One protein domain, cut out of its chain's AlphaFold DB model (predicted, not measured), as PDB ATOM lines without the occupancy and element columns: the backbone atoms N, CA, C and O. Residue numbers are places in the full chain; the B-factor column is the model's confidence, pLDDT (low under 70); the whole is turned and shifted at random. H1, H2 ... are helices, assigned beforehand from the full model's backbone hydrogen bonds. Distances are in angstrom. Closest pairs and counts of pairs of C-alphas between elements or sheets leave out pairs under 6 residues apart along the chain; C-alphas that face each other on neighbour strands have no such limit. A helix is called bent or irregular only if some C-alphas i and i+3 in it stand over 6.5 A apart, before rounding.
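This is residues 2 to 89 of the 199 residues of a protein of Anabarilius grahami (UniProt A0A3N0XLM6). Two helical hairpins, H1b with H2 and H3 with H4, pack on each other as a four-helix body, with the chain's early helix arm sticking out at one end and a loop at another place. Residues 2 to 9, most of them in H1a, make the free arm, and residues 29 to 37, which run into the first residues of H2, also stand free of the body. The printed part has 88 residues with four named helices in the order H1, H2, H3, H4 and no named strand, and its class is all helix. The whole is compact, with a radius of gyration of the C-alphas of 13.6 A, yet elongated in outline, spanning 49 by 27 by 21 A.

Find C-alpha 3 at (28.686, 15.926, 95.337), where H1, residues 3 to 24, begins. By its hydrogen bonds it was assigned as one helix, but it is bent: C-alphas 13 and 16 are 7.2 A apart. Its arm H1a, residues 3 to 13, measures 16.8 A from first to last C-alpha, and its arm H1b, residues 16 to 24, measures 12.4 A. Look next at C-alpha 36, at (27.309, 41.110, 56.725), for the start of H2, residues 36 to 53, 26.1 A long. H3, residues 59 to 73, is 20.9 A long. H4, residues 76 to 84, is 12.7 A long and ends at C-alpha 84, at (40.908, 35.843, 70.482).

Begin at the bend, where H1a and H1b stand at a steep tilt of 42 degrees. H1a is near H3 and apart from H2 and H4. H1b and H2 form a helical hairpin: they touch, closest at the C-alphas of Val 24 and Leu 46, 6.5 A apart, at a shallow tilt of 21 degrees, opposite ways. H1b also touches H3, closest at the C-alphas of Val 18 and Ser 66, 5.2 A, at a steep tilt of 44 degrees, the same way. H2 touches H4 with residues 39 to 47 alone, closest at the C-alphas of Ser 43 and Ala 78, 6.5 A, at a shallow tilt of 31 degrees, the same way. H3 and H4 form the second helical hairpin, closest at the C-alphas of Leu 67 and Ala 79, 5.7 A, at a shallow tilt of 17 degrees, opposite ways. H2 and H3 are close but not clearly touching, and H1b and H4 are apart. In H1b, H3 and H4 every O i to N i+4 pair is within hydrogen-bond range; in H1a 4 of 7 are, and in H2 12 of 14.

Look to Pro 2 and Asp 37 for the two C-alphas farthest apart, 49.5 A. The body without the free stretches has 71 residues and spans 31 by 23 by 23 A. The printed part has no cut; the link from H1 to H2, 11 residues, is long, and the links from H2 to H3 and from H3 to H4 are tight. In the B-factor column the mean pLDDT of the printed part is 80.6, and residues 2 to 12 and 27 to 37 are under 70.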
ATOM      1  N   PRO A   2      27.387  15.167  99.340       46.22
ATOM      2  CA  PRO A   2      28.043  16.464  99.091       46.22
ATOM      3  C   PRO A   2      28.301  16.779  97.606       46.22
ATOM      4  O   PRO A   2      28.581  17.922  97.262       46.22
ATOM      5  N   PHE A   3      28.203  15.790  96.715       45.28
ATOM      6  CA  PHE A   3      28.686  15.926  95.337       45.28
ATOM      7  C   PHE A   3      27.796  16.786  94.426       45.28
ATOM      8  O   PHE A   3      28.300  17.359  93.475       45.28
ATOM      9  N   LEU A   4      26.508  16.978  94.731       47.53
ATOM     10  CA  LEU A   4      25.605  17.790  93.892       47.53
ATOM     11  C   LEU A   4      25.715  19.309  94.129       47.53
ATOM     12  O   LEU A   4      25.225  20.089  93.315       47.53
ATOM     13  N   HIS A   5      26.342  19.750  95.225       43.19
ATOM     14  CA  HIS A   5      26.431  21.179  95.560       43.19
ATOM     15  C   HIS A   5      27.585  21.914  94.860       43.19
ATOM     16  O   HIS A   5      27.487  23.122  94.682       43.19
ATOM     17  N   GLY A   6      28.646  21.219  94.432       49.94
ATOM     18  CA  GLY A   6      29.764  21.838  93.705       49.94
ATOM     19  C   GLY A   6      29.449  22.105  92.229       49.94
ATOM     20  O   GLY A   6      29.666  23.209  91.742       49.94
ATOM     21  N   PHE A   7      28.858  21.123  91.538       52.16
ATOM     22  CA  PHE A   7      28.601  21.189  90.092       52.16
ATOM     23  C   PHE A   7      27.574  22.251  89.698       52.16
ATOM     24  O   PHE A   7      27.796  22.991  88.745       52.16
ATOM     25  N   ARG A   8      26.478  22.391  90.459       53.34
ATOM     26  CA  ARG A   8      25.526  23.489  90.234       53.34
ATOM     27  C   ARG A   8      26.189  24.847  90.440       53.34
ATOM     28  O   ARG A   8      25.957  25.751  89.653       53.34
ATOM     29  N   ARG A   9      27.030  24.982  91.466       53.00
ATOM     30  CA  ARG A   9      27.674  26.251  91.816       53.00
ATOM     31  C   ARG A   9      28.603  26.749  90.709       53.00
ATOM     32  O   ARG A   9      28.508  27.908  90.343       53.00
ATOM     33  N   ILE A  10      29.395  25.852  90.117       55.47
ATOM     34  CA  ILE A  10      30.332  26.188  89.034       55.47
ATOM     35  C   ILE A  10      29.587  26.667  87.782       55.47
ATOM     36  O   ILE A  10      29.941  27.707  87.241       55.47
ATOM     37  N   VAL A  11      28.525  25.971  87.357       64.81
ATOM     38  CA  VAL A  11      27.730  26.402  86.191       64.81
ATOM     39  C   VAL A  11      27.065  27.757  86.457       64.81
ATOM     40  O   VAL A  11      27.141  28.638  85.611       64.81
ATOM     41  N   TYR A  12      26.489  27.974  87.646       69.50
ATOM     42  CA  TYR A  12      25.856  29.258  87.992       69.50
ATOM     43  C   TYR A  12      26.830  30.441  88.058       69.50
ATOM     44  O   TYR A  12      26.396  31.571  87.860       69.50
ATOM     45  N   GLU A  13      28.110  30.215  88.352       80.50
ATOM     46  CA  GLU A  13      29.071  31.306  88.542       80.50
ATOM     47  C   GLU A  13      29.413  32.025  87.232       80.50
ATOM     48  O   GLU A  13      29.491  33.251  87.222       80.50
ATOM     49  N   TYR A  14      29.558  31.295  86.124       83.12
ATOM     50  CA  TYR A  14      29.844  31.891  84.812       83.12
ATOM     51  C   TYR A  14      28.632  31.966  83.873       83.12
ATOM     52  O   TYR A  14      28.736  32.565  82.801       83.12
ATOM     53  N   GLN A  15      27.478  31.412  84.267       86.12
ATOM     54  CA  GLN A  15      26.237  31.512  83.493       86.12
ATOM     55  C   GLN A  15      25.857  32.957  83.120       86.12
ATOM     56  O   GLN A  15      25.499  33.163  81.965       86.12
ATOM     57  N   PRO A  16      25.990  33.973  84.002       90.12
ATOM     58  CA  PRO A  16      25.629  35.346  83.648       90.12
ATOM     59  C   PRO A  16      26.427  35.897  82.463       90.12
ATOM     60  O   PRO A  16      25.869  36.602  81.626       90.12
ATOM     61  N   LEU A  17      27.717  35.551  82.365       91.25
ATOM     62  CA  LEU A  17      28.549  35.948  81.228       91.25
ATOM     63  C   LEU A  17      28.065  35.265  79.948       91.25
ATOM     64  O   LEU A  17      27.947  35.911  78.911       91.25
ATOM     65  N   VAL A  18      27.744  33.974  80.029       91.06
ATOM     66  CA  VAL A  18      27.241  33.207  78.883       91.06
ATOM     67  C   VAL A  18      25.903  33.756  78.408       91.06
ATOM     68  O   VAL A  18      25.745  34.012  77.220       91.06
ATOM     69  N   ASP A  19      24.965  34.012  79.317       90.81
ATOM     70  CA  ASP A  19      23.660  34.582  78.983       90.81
ATOM     71  C   ASP A  19      23.818  35.973  78.346       90.81
ATOM     72  O   ASP A  19      23.175  36.276  77.342       90.81
ATOM     73  N   ALA A  20      24.741  36.799  78.854       90.81
ATOM     74  CA  ALA A  20      25.031  38.108  78.278       90.81
ATOM     75  C   ALA A  20      25.640  38.008  76.864       90.81
ATOM     76  O   ALA A  20      25.236  38.751  75.967       90.81
ATOM     77  N   VAL A  21      26.556  37.058  76.631       91.94
ATOM     78  CA  VAL A  21      27.096  36.761  75.294       91.94
ATOM     79  C   VAL A  21      25.976  36.320  74.347       91.94
ATOM     80  O   VAL A  21      25.843  36.874  73.258       91.94
ATOM     81  N   MET A  22      25.129  35.376  74.759       90.69
ATOM     82  CA  MET A  22      24.032  34.859  73.930       90.69
ATOM     83  C   MET A  22      22.970  35.932  73.639       90.69
ATOM     84  O   MET A  22      22.446  36.010  72.526       90.69
ATOM     85  N   CYS A  23      22.720  36.833  74.593       88.69
ATOM     86  CA  CYS A  23      21.861  38.000  74.405       88.69
ATOM     87  C   CYS A  23      22.399  38.937  73.307       88.69
ATOM     88  O   CYS A  23      21.650  39.323  72.409       88.69
ATOM     89  N   VAL A  24      23.707  39.239  73.308       88.75
ATOM     90  CA  VAL A  24      24.354  40.042  72.248       88.75
ATOM     91  C   VAL A  24      24.235  39.375  70.877       88.75
ATOM     92  O   VAL A  24      24.036  40.053  69.869       88.75
ATOM     93  N   LEU A  25      24.308  38.044  70.832       85.50
ATOM     94  CA  LEU A  25      24.156  37.268  69.601       85.50
ATOM     95  C   LEU A  25      22.699  37.198  69.109       85.50
ATOM     96  O   LEU A  25      22.452  36.739  67.995       85.50
ATOM     97  N   GLY A  26      21.734  37.696  69.891       78.75
ATOM     98  CA  GLY A  26      20.322  37.759  69.516       78.75
ATOM     99  C   GLY A  26      19.630  36.398  69.487       78.75
ATOM    100  O   GLY A  26      18.613  36.250  68.818       78.75
ATOM    101  N   THR A  27      20.159  35.400  70.199       62.16
ATOM    102  CA  THR A  27      19.671  34.014  70.127       62.16
ATOM    103  C   THR A  27      18.406  33.762  70.958       62.16
ATOM    104  O   THR A  27      17.920  32.636  70.994       62.16
ATOM    105  N   GLU A  28      17.854  34.791  71.613       48.72
ATOM    106  CA  GLU A  28      16.615  34.721  72.411       48.72
ATOM    107  C   GLU A  28      15.360  35.257  71.689       48.72
ATOM    108  O   GLU A  28      14.292  35.361  72.289       48.72
ATOM    109  N   GLY A  29      15.439  35.570  70.392       38.41
ATOM    110  CA  GLY A  29      14.300  36.047  69.600       38.41
ATOM    111  C   GLY A  29      14.238  35.372  68.234       38.41
ATOM    112  O   GLY A  29      15.236  35.328  67.522       38.41
ATOM    113  N   GLY A  30      13.071  34.825  67.887       40.22
ATOM    114  CA  GLY A  30      12.839  34.086  66.648       40.22
ATOM    115  C   GLY A  30      13.132  34.877  65.366       40.22
ATOM    116  O   GLY A  30      12.796  36.049  65.257       40.22
ATOM    117  N   GLU A  31      13.710  34.136  64.420       40.84
ATOM    118  CA  GLU A  31      13.823  34.331  62.971       40.84
ATOM    119  C   GLU A  31      14.407  35.631  62.374       40.84
ATOM    120  O   GLU A  31      13.982  36.757  62.610       40.84
ATOM    121  N   ASN A  32      15.258  35.350  61.380       39.72
ATOM    122  CA  ASN A  32      15.448  36.021  60.095       39.72
ATOM    123  C   ASN A  32      16.621  36.984  59.870       39.72
ATOM    124  O   ASN A  32      16.840  37.966  60.571       39.72
ATOM    125  N   GLN A  33      17.308  36.655  58.765       50.44
ATOM    126  CA  GLN A  33      18.165  37.459  57.896       50.44
ATOM    127  C   GLN A  33      18.966  38.576  58.575       50.44
ATOM    128  O   GLN A  33      18.497  39.706  58.700       50.44
ATOM    129  N   ARG A  34      20.234  38.298  58.886       49.97
ATOM    130  CA  ARG A  34      21.203  39.343  59.226       49.97
ATOM    131  C   ARG A  34      22.340  39.372  58.215       49.97
ATOM    132  O   ARG A  34      22.915  38.342  57.871       49.97
ATOM    133  N   ARG A  35      22.523  40.553  57.627       51.03
ATOM    134  CA  ARG A  35      23.464  40.852  56.540       51.03
ATOM    135  C   ARG A  35      24.869  40.986  57.134       51.03
ATOM    136  O   ARG A  35      25.016  41.147  58.336       51.03
ATOM    137  N   GLN A  36      25.904  40.971  56.298       49.47
ATOM    138  CA  GLN A  36      27.309  41.110  56.725       49.47
ATOM    139  C   GLN A  36      27.578  42.346  57.617       49.47
ATOM    140  O   GLN A  36      28.454  42.291  58.477       49.47
ATOM    141  N   ASP A  37      26.789  43.418  57.482       50.69
ATOM    142  CA  ASP A  37      26.863  44.613  58.342       50.69
ATOM    143  C   ASP A  37      26.525  44.318  59.821       50.69
ATOM    144  O   ASP A  37      27.047  44.963  60.734       50.69
ATOM    145  N   ASP A  38      25.694  43.304  60.074       70.25
ATOM    146  CA  ASP A  38      25.323  42.881  61.421       70.25
ATOM    147  C   ASP A  38      26.461  42.105  62.098       70.25
ATOM    148  O   ASP A  38      26.637  42.217  63.309       70.25
ATOM    149  N   GLU A  39      27.285  41.366  61.345       73.62
ATOM    150  CA  GLU A  39      28.373  40.561  61.918       73.62
ATOM    151  C   GLU A  39      29.474  41.417  62.542       73.62
ATOM    152  O   GLU A  39      29.981  41.101  63.623       73.62
ATOM    153  N   GLU A  40      29.846  42.519  61.892       79.31
ATOM    154  CA  GLU A  40      30.872  43.415  62.421       79.31
ATOM    155  C   GLU A  40      30.345  44.202  63.631       79.31
ATOM    156  O   GLU A  40      31.074  44.446  64.594       79.31
ATOM    157  N   SER A  41      29.057  44.560  63.618       84.81
ATOM    158  CA  SER A  41      28.372  45.170  64.761       84.81
ATOM    159  C   SER A  41      28.313  44.212  65.957       84.81
ATOM    160  O   SER A  41      28.723  44.578  67.061       84.81
ATOM    161  N   ILE A  42      27.914  42.955  65.728       84.25
ATOM    162  CA  ILE A  42      27.894  41.891  66.742       84.25
ATOM    163  C   ILE A  42      29.301  41.646  67.288       84.25
ATOM    164  O   ILE A  42      29.482  41.566  68.498       84.25
ATOM    165  N   SER A  43      30.313  41.586  66.421       87.88
ATOM    166  CA  SER A  43      31.705  41.373  66.835       87.88
ATOM    167  C   SER A  43      32.216  42.507  67.726       87.88
ATOM    168  O   SER A  43      32.878  42.245  68.728       87.88
ATOM    169  N   ARG A  44      31.880  43.766  67.404       89.19
ATOM    170  CA  ARG A  44      32.214  44.929  68.244       89.19
ATOM    171  C   ARG A  44      31.468  44.907  69.576       89.19
ATOM    172  O   ARG A  44      32.077  45.178  70.606       89.19
ATOM    173  N   ALA A  45      30.173  44.590  69.564       90.75
ATOM    174  CA  ALA A  45      29.365  44.498  70.777       90.75
ATOM    175  C   ALA A  45      29.866  43.382  71.704       90.75
ATOM    176  O   ALA A  45      30.008  43.599  72.907       90.75
ATOM    177  N   LEU A  46      30.202  42.222  71.133       92.62
ATOM    178  CA  LEU A  46      30.775  41.094  71.854       92.62
ATOM    179  C   LEU A  46      32.142  41.460  72.443       92.62
ATOM    180  O   LEU A  46      32.349  41.260  73.632       92.62
ATOM    181  N   ALA A  47      33.038  42.067  71.661       93.19
ATOM    182  CA  ALA A  47      34.336  42.528  72.161       93.19
ATOM    183  C   ALA A  47      34.186  43.530  73.321       93.19
ATOM    184  O   ALA A  47      34.793  43.354  74.373       93.19
ATOM    185  N   ALA A  48      33.300  44.523  73.182       93.12
ATOM    186  CA  ALA A  48      33.051  45.508  74.231       93.12
ATOM    187  C   ALA A  48      32.478  44.891  75.519       93.12
ATOM    188  O   ALA A  48      32.757  45.384  76.612       93.12
ATOM    189  N   LEU A  49      31.666  43.834  75.408       93.44
ATOM    190  CA  LEU A  49      31.171  43.071  76.553       93.44
ATOM    191  C   LEU A  49      32.308  42.294  77.224       93.44
ATOM    192  O   LEU A  49      32.480  42.389  78.436       93.44
ATOM    193  N   LEU A  50      33.116  41.581  76.438       94.00
ATOM    194  CA  LEU A  50      34.236  40.788  76.947       94.00
ATOM    195  C   LEU A  50      35.304  41.660  77.622       94.00
ATOM    196  O   LEU A  50      35.829  41.278  78.663       94.00
ATOM    197  N   ASP A  51      35.570  42.860  77.100       93.88
ATOM    198  CA  ASP A  51      36.489  43.818  77.724       93.88
ATOM    199  C   ASP A  51      36.013  44.241  79.124       93.88
ATOM    200  O   ASP A  51      36.819  44.328  80.055       93.88
ATOM    201  N   ARG A  52      34.703  44.468  79.300       91.88
ATOM    202  CA  ARG A  52      34.104  44.845  80.596       91.88
ATOM    203  C   ARG A  52      34.169  43.708  81.610       91.88
ATOM    204  O   ARG A  52      34.450  43.951  82.780       91.88
ATOM    205  N   GLU A  53      33.937  42.486  81.149       90.38
ATOM    206  CA  GLU A  53      33.878  41.287  81.989       90.38
ATOM    207  C   GLU A  53      35.260  40.642  82.216       90.38
ATOM    208  O   GLU A  53      35.388  39.725  83.026       90.38
ATOM    209  N   SER A  54      36.313  41.157  81.566       89.62
ATOM    210  CA  SER A  54      37.692  40.637  81.625       89.62
ATOM    211  C   SER A  54      38.295  40.557  83.033       89.62
ATOM    212  O   SER A  54      39.224  39.786  83.264       89.62
ATOM    213  N   GLN A  55      37.785  41.349  83.981       88.50
ATOM    214  CA  GLN A  55      38.255  41.371  85.372       88.50
ATOM    215  C   GLN A  55      37.590  40.301  86.251       88.50
ATOM    216  O   GLN A  55      37.955  40.145  87.418       88.50
ATOM    217  N   SER A  56      36.596  39.582  85.726       88.25
ATOM    218  CA  SER A  56      35.883  38.554  86.474       88.25
ATOM    219  C   SER A  56      36.778  37.329  86.716       88.25
ATOM    220  O   SER A  56      37.419  36.840  85.785       88.25
ATOM    221  N   PRO A  57      36.802  36.755  87.934       85.38
ATOM    222  CA  PRO A  57      37.611  35.571  88.232       85.38
ATOM    223  C   PRO A  57      37.159  34.318  87.469       85.38
ATOM    224  O   PRO A  57      37.916  33.357  87.373       85.38
ATOM    225  N   VAL A  58      35.936  34.326  86.935       87.19
ATOM    226  CA  VAL A  58      35.350  33.225  86.157       87.19
ATOM    227  C   VAL A  58      35.309  33.524  84.657       87.19
ATOM    228  O   VAL A  58      34.641  32.818  83.902       87.19
ATOM    229  N   PHE A  59      36.011  34.576  84.218       90.62
ATOM    230  CA  PHE A  59      36.013  35.027  82.830       90.62
ATOM    231  C   PHE A  59      36.428  33.907  81.875       90.62
ATOM    232  O   PHE A  59      35.677  33.596  80.957       90.62
ATOM    233  N   THR A  60      37.552  33.231  82.138       90.19
ATOM    234  CA  THR A  60      38.070  32.149  81.285       90.19
ATOM    235  C   THR A  60      37.070  31.002  81.136       90.19
ATOM    236  O   THR A  60      36.828  30.527  80.025       90.19
ATOM    237  N   GLN A  61      36.441  30.561  82.229       90.88
ATOM    238  CA  GLN A  61      35.426  29.508  82.180       90.88
ATOM    239  C   GLN A  61      34.179  29.977  81.428       90.88
ATOM    240  O   GLN A  61      33.658  29.238  80.597       90.88
ATOM    241  N   GLY A  62      33.731  31.214  81.653       92.25
ATOM    242  CA  GLY A  62      32.557  31.753  80.975       92.25
ATOM    243  C   GLY A  62      32.756  31.964  79.476       92.25
ATOM    244  O   GLY A  62      31.866  31.609  78.706       92.25
ATOM    245  N   ILE A  63      33.917  32.448  79.023       94.75
ATOM    246  CA  ILE A  63      34.199  32.567  77.580       94.75
ATOM    247  C   ILE A  63      34.357  31.197  76.913       94.75
ATOM    248  O   ILE A  63      33.933  31.028  75.772       94.75
ATOM    249  N   SER A  64      34.895  30.205  77.626       95.00
ATOM    250  CA  SER A  64      35.054  28.843  77.101       95.00
ATOM    251  C   SER A  64      33.712  28.112  77.018       95.00
ATOM    252  O   SER A  64      33.405  27.472  76.015       95.00
ATOM    253  N   TYR A  65      32.841  28.291  78.013       93.94
ATOM    254  CA  TYR A  65      31.476  27.782  77.929       93.94
ATOM    255  C   TYR A  65      30.641  28.535  76.883       93.94
ATOM    256  O   TYR A  65      29.851  27.933  76.158       93.94
ATOM    257  N   SER A  66      30.868  29.842  76.717       94.75
ATOM    258  CA  SER A  66      30.281  30.601  75.607       94.75
ATOM    259  C   SER A  66      30.727  30.040  74.257       94.75
ATOM    260  O   SER A  66      29.892  29.896  73.369       94.75
ATOM    261  N   LEU A  67      32.004  29.651  74.112       96.69
ATOM    262  CA  LEU A  67      32.524  29.001  72.905       96.69
ATOM    263  C   LEU A  67      31.771  27.696  72.609       96.69
ATOM    264  O   LEU A  67      31.338  27.479  71.477       96.69
ATOM    265  N   PHE A  68      31.550  26.863  73.627       95.75
ATOM    266  CA  PHE A  68      30.741  25.649  73.505       95.75
ATOM    267  C   PHE A  68      29.316  25.952  73.006       95.75
ATOM    268  O   PHE A  68      28.832  25.323  72.065       95.75
ATOM    269  N   ARG A  69      28.653  26.969  73.572       94.38
ATOM    270  CA  ARG A  69      27.288  27.359  73.177       94.38
ATOM    271  C   ARG A  69      27.205  27.956  71.770       94.38
ATOM    272  O   ARG A  69      26.241  27.689  71.058       94.38
ATOM    273  N   VAL A  70      28.192  28.739  71.331       95.06
ATOM    274  CA  VAL A  70      28.208  29.240  69.945       95.06
ATOM    275  C   VAL A  70      28.555  28.143  68.939       95.06
ATOM    276  O   VAL A  70      28.100  28.223  67.798       95.06
ATOM    277  N   ALA A  71      29.306  27.113  69.350       96.12
ATOM    278  CA  ALA A  71      29.586  25.936  68.530       96.12
ATOM    279  C   ALA A  71      28.320  25.098  68.285       96.12
ATOM    280  O   ALA A  71      28.059  24.728  67.142       96.12
ATOM    281  N   ASP A  72      27.490  24.910  69.317       94.25
ATOM    282  CA  ASP A  72      26.153  24.296  69.234       94.25
ATOM    283  C   ASP A  72      25.257  25.007  68.193       94.25
ATOM    284  O   ASP A  72      24.573  24.377  67.384       94.25
ATOM    285  N   LEU A  73      25.326  26.341  68.130       93.06
ATOM    286  CA  LEU A  73      24.566  27.139  67.159       93.06
ATOM    287  C   LEU A  73      25.222  27.231  65.769       93.06
ATOM    288  O   LEU A  73      24.523  27.429  64.771       93.06
ATOM    289  N   GLY A  74      26.544  27.060  65.678       93.81
ATOM    290  CA  GLY A  74      27.321  27.242  64.448       93.81
ATOM    291  C   GLY A  74      27.700  28.698  64.144       93.81
ATOM    292  O   GLY A  74      27.920  29.041  62.986       93.81
ATOM    293  N   LEU A  75      27.786  29.572  65.154       93.38
ATOM    294  CA  LEU A  75      28.111  30.997  64.976       93.38
ATOM    295  C   LEU A  75      29.629  31.224  64.853       93.38
ATOM    296  O   LEU A  75      30.304  31.621  65.805       93.38
ATOM    297  N   VAL A  76      30.178  30.968  63.663       94.38
ATOM    298  CA  VAL A  76      31.632  30.959  63.395       94.38
ATOM    299  C   VAL A  76      32.312  32.297  63.717       94.38
ATOM    300  O   VAL A  76      33.378  32.313  64.334       94.38
ATOM    301  N   SER A  77      31.707  33.428  63.340       92.50
ATOM    302  CA  SER A  77      32.277  34.763  63.588       92.50
ATOM    303  C   SER A  77      32.385  35.070  65.088       92.50
ATOM    304  O   SER A  77      33.419  35.556  65.545       92.50
ATOM    305  N   ALA A  78      31.372  34.697  65.878       93.06
ATOM    306  CA  ALA A  78      31.389  34.855  67.334       93.06
ATOM    307  C   ALA A  78      32.441  33.955  67.998       93.06
ATOM    308  O   ALA A  78      33.195  34.415  68.855       93.06
ATOM    309  N   ALA A  79      32.552  32.700  67.553       95.62
ATOM    310  CA  ALA A  79      33.564  31.773  68.049       95.62
ATOM    311  C   ALA A  79      34.990  32.308  67.837       95.62
ATOM    312  O   ALA A  79      35.794  32.297  68.766       95.62
ATOM    313  N   LYS A  80      35.288  32.886  66.662       95.31
ATOM    314  CA  LYS A  80      36.588  33.530  66.392       95.31
ATOM    315  C   LYS A  80      36.895  34.674  67.360       95.31
ATOM    316  O   LYS A  80      38.046  34.835  67.760       95.31
ATOM    317  N   VAL A  81      35.896  35.474  67.738       95.06
ATOM    318  CA  VAL A  81      36.077  36.538  68.739       95.06
ATOM    319  C   VAL A  81      36.389  35.930  70.105       95.06
ATOM    320  O   VAL A  81      37.383  36.317  70.709       95.06
ATOM    321  N   LEU A  82      35.621  34.938  70.559       95.88
ATOM    322  CA  LEU A  82      35.849  34.277  71.852       95.88
ATOM    323  C   LEU A  82      37.250  33.650  71.945       95.88
ATOM    324  O   LEU A  82      37.934  33.815  72.955       95.88
ATOM    325  N   LEU A  83      37.726  33.017  70.868       95.94
ATOM    326  CA  LEU A  83      39.082  32.460  70.796       95.94
ATOM    327  C   LEU A  83      40.171  33.528  70.918       95.94
ATOM    328  O   LEU A  83      41.173  33.312  71.595       95.94
ATOM    329  N   ARG A  84      39.970  34.715  70.331       94.75
ATOM    330  CA  ARG A  84      40.908  35.843  70.482       94.75
ATOM    331  C   ARG A  84      40.997  36.357  71.920       94.75
ATOM    332  O   ARG A  84      42.028  36.913  72.281       94.75
ATOM    333  N   TYR A  85      39.947  36.165  72.716       95.06
ATOM    334  CA  TYR A  85      39.913  36.496  74.145       95.06
ATOM    335  C   TYR A  85      40.410  35.353  75.046       95.06
ATOM    336  O   TYR A  85      40.402  35.497  76.266       95.06
ATOM    337  N   GLY A  86      40.884  34.245  74.465       93.69
ATOM    338  CA  GLY A  86      41.483  33.134  75.205       93.69
ATOM    339  C   GLY A  86      40.496  32.054  75.641       93.69
ATOM    340  O   GLY A  86      40.766  31.364  76.621       93.69
ATOM    341  N   ALA A  87      39.362  31.905  74.948       95.88
ATOM    342  CA  ALA A  87      38.482  30.762  75.169       95.88
ATOM    343  C   ALA A  87      39.220  29.441  74.901       95.88
ATOM    344  O   ALA A  87      39.929  29.304  73.904       95.88
ATOM    345  N   ASP A  88      39.031  28.473  75.793       94.44
ATOM    346  CA  ASP A  88      39.635  27.151  75.688       94.44
ATOM    347  C   ASP A  88      38.858  26.286  74.683       94.44
ATOM    348  O   ASP A  88      37.699  25.929  74.904       94.44
ATOM    349  N   LEU A  89      39.514  25.938  73.572       93.38
ATOM    350  CA  LEU A  89      38.992  25.048  72.524       93.38
ATOM    351  C   LEU A  89      38.694  23.636  73.031       93.38
ATOM    352  O   LEU A  89      37.860  22.943  72.451       93.38
TER     353      LEU A  89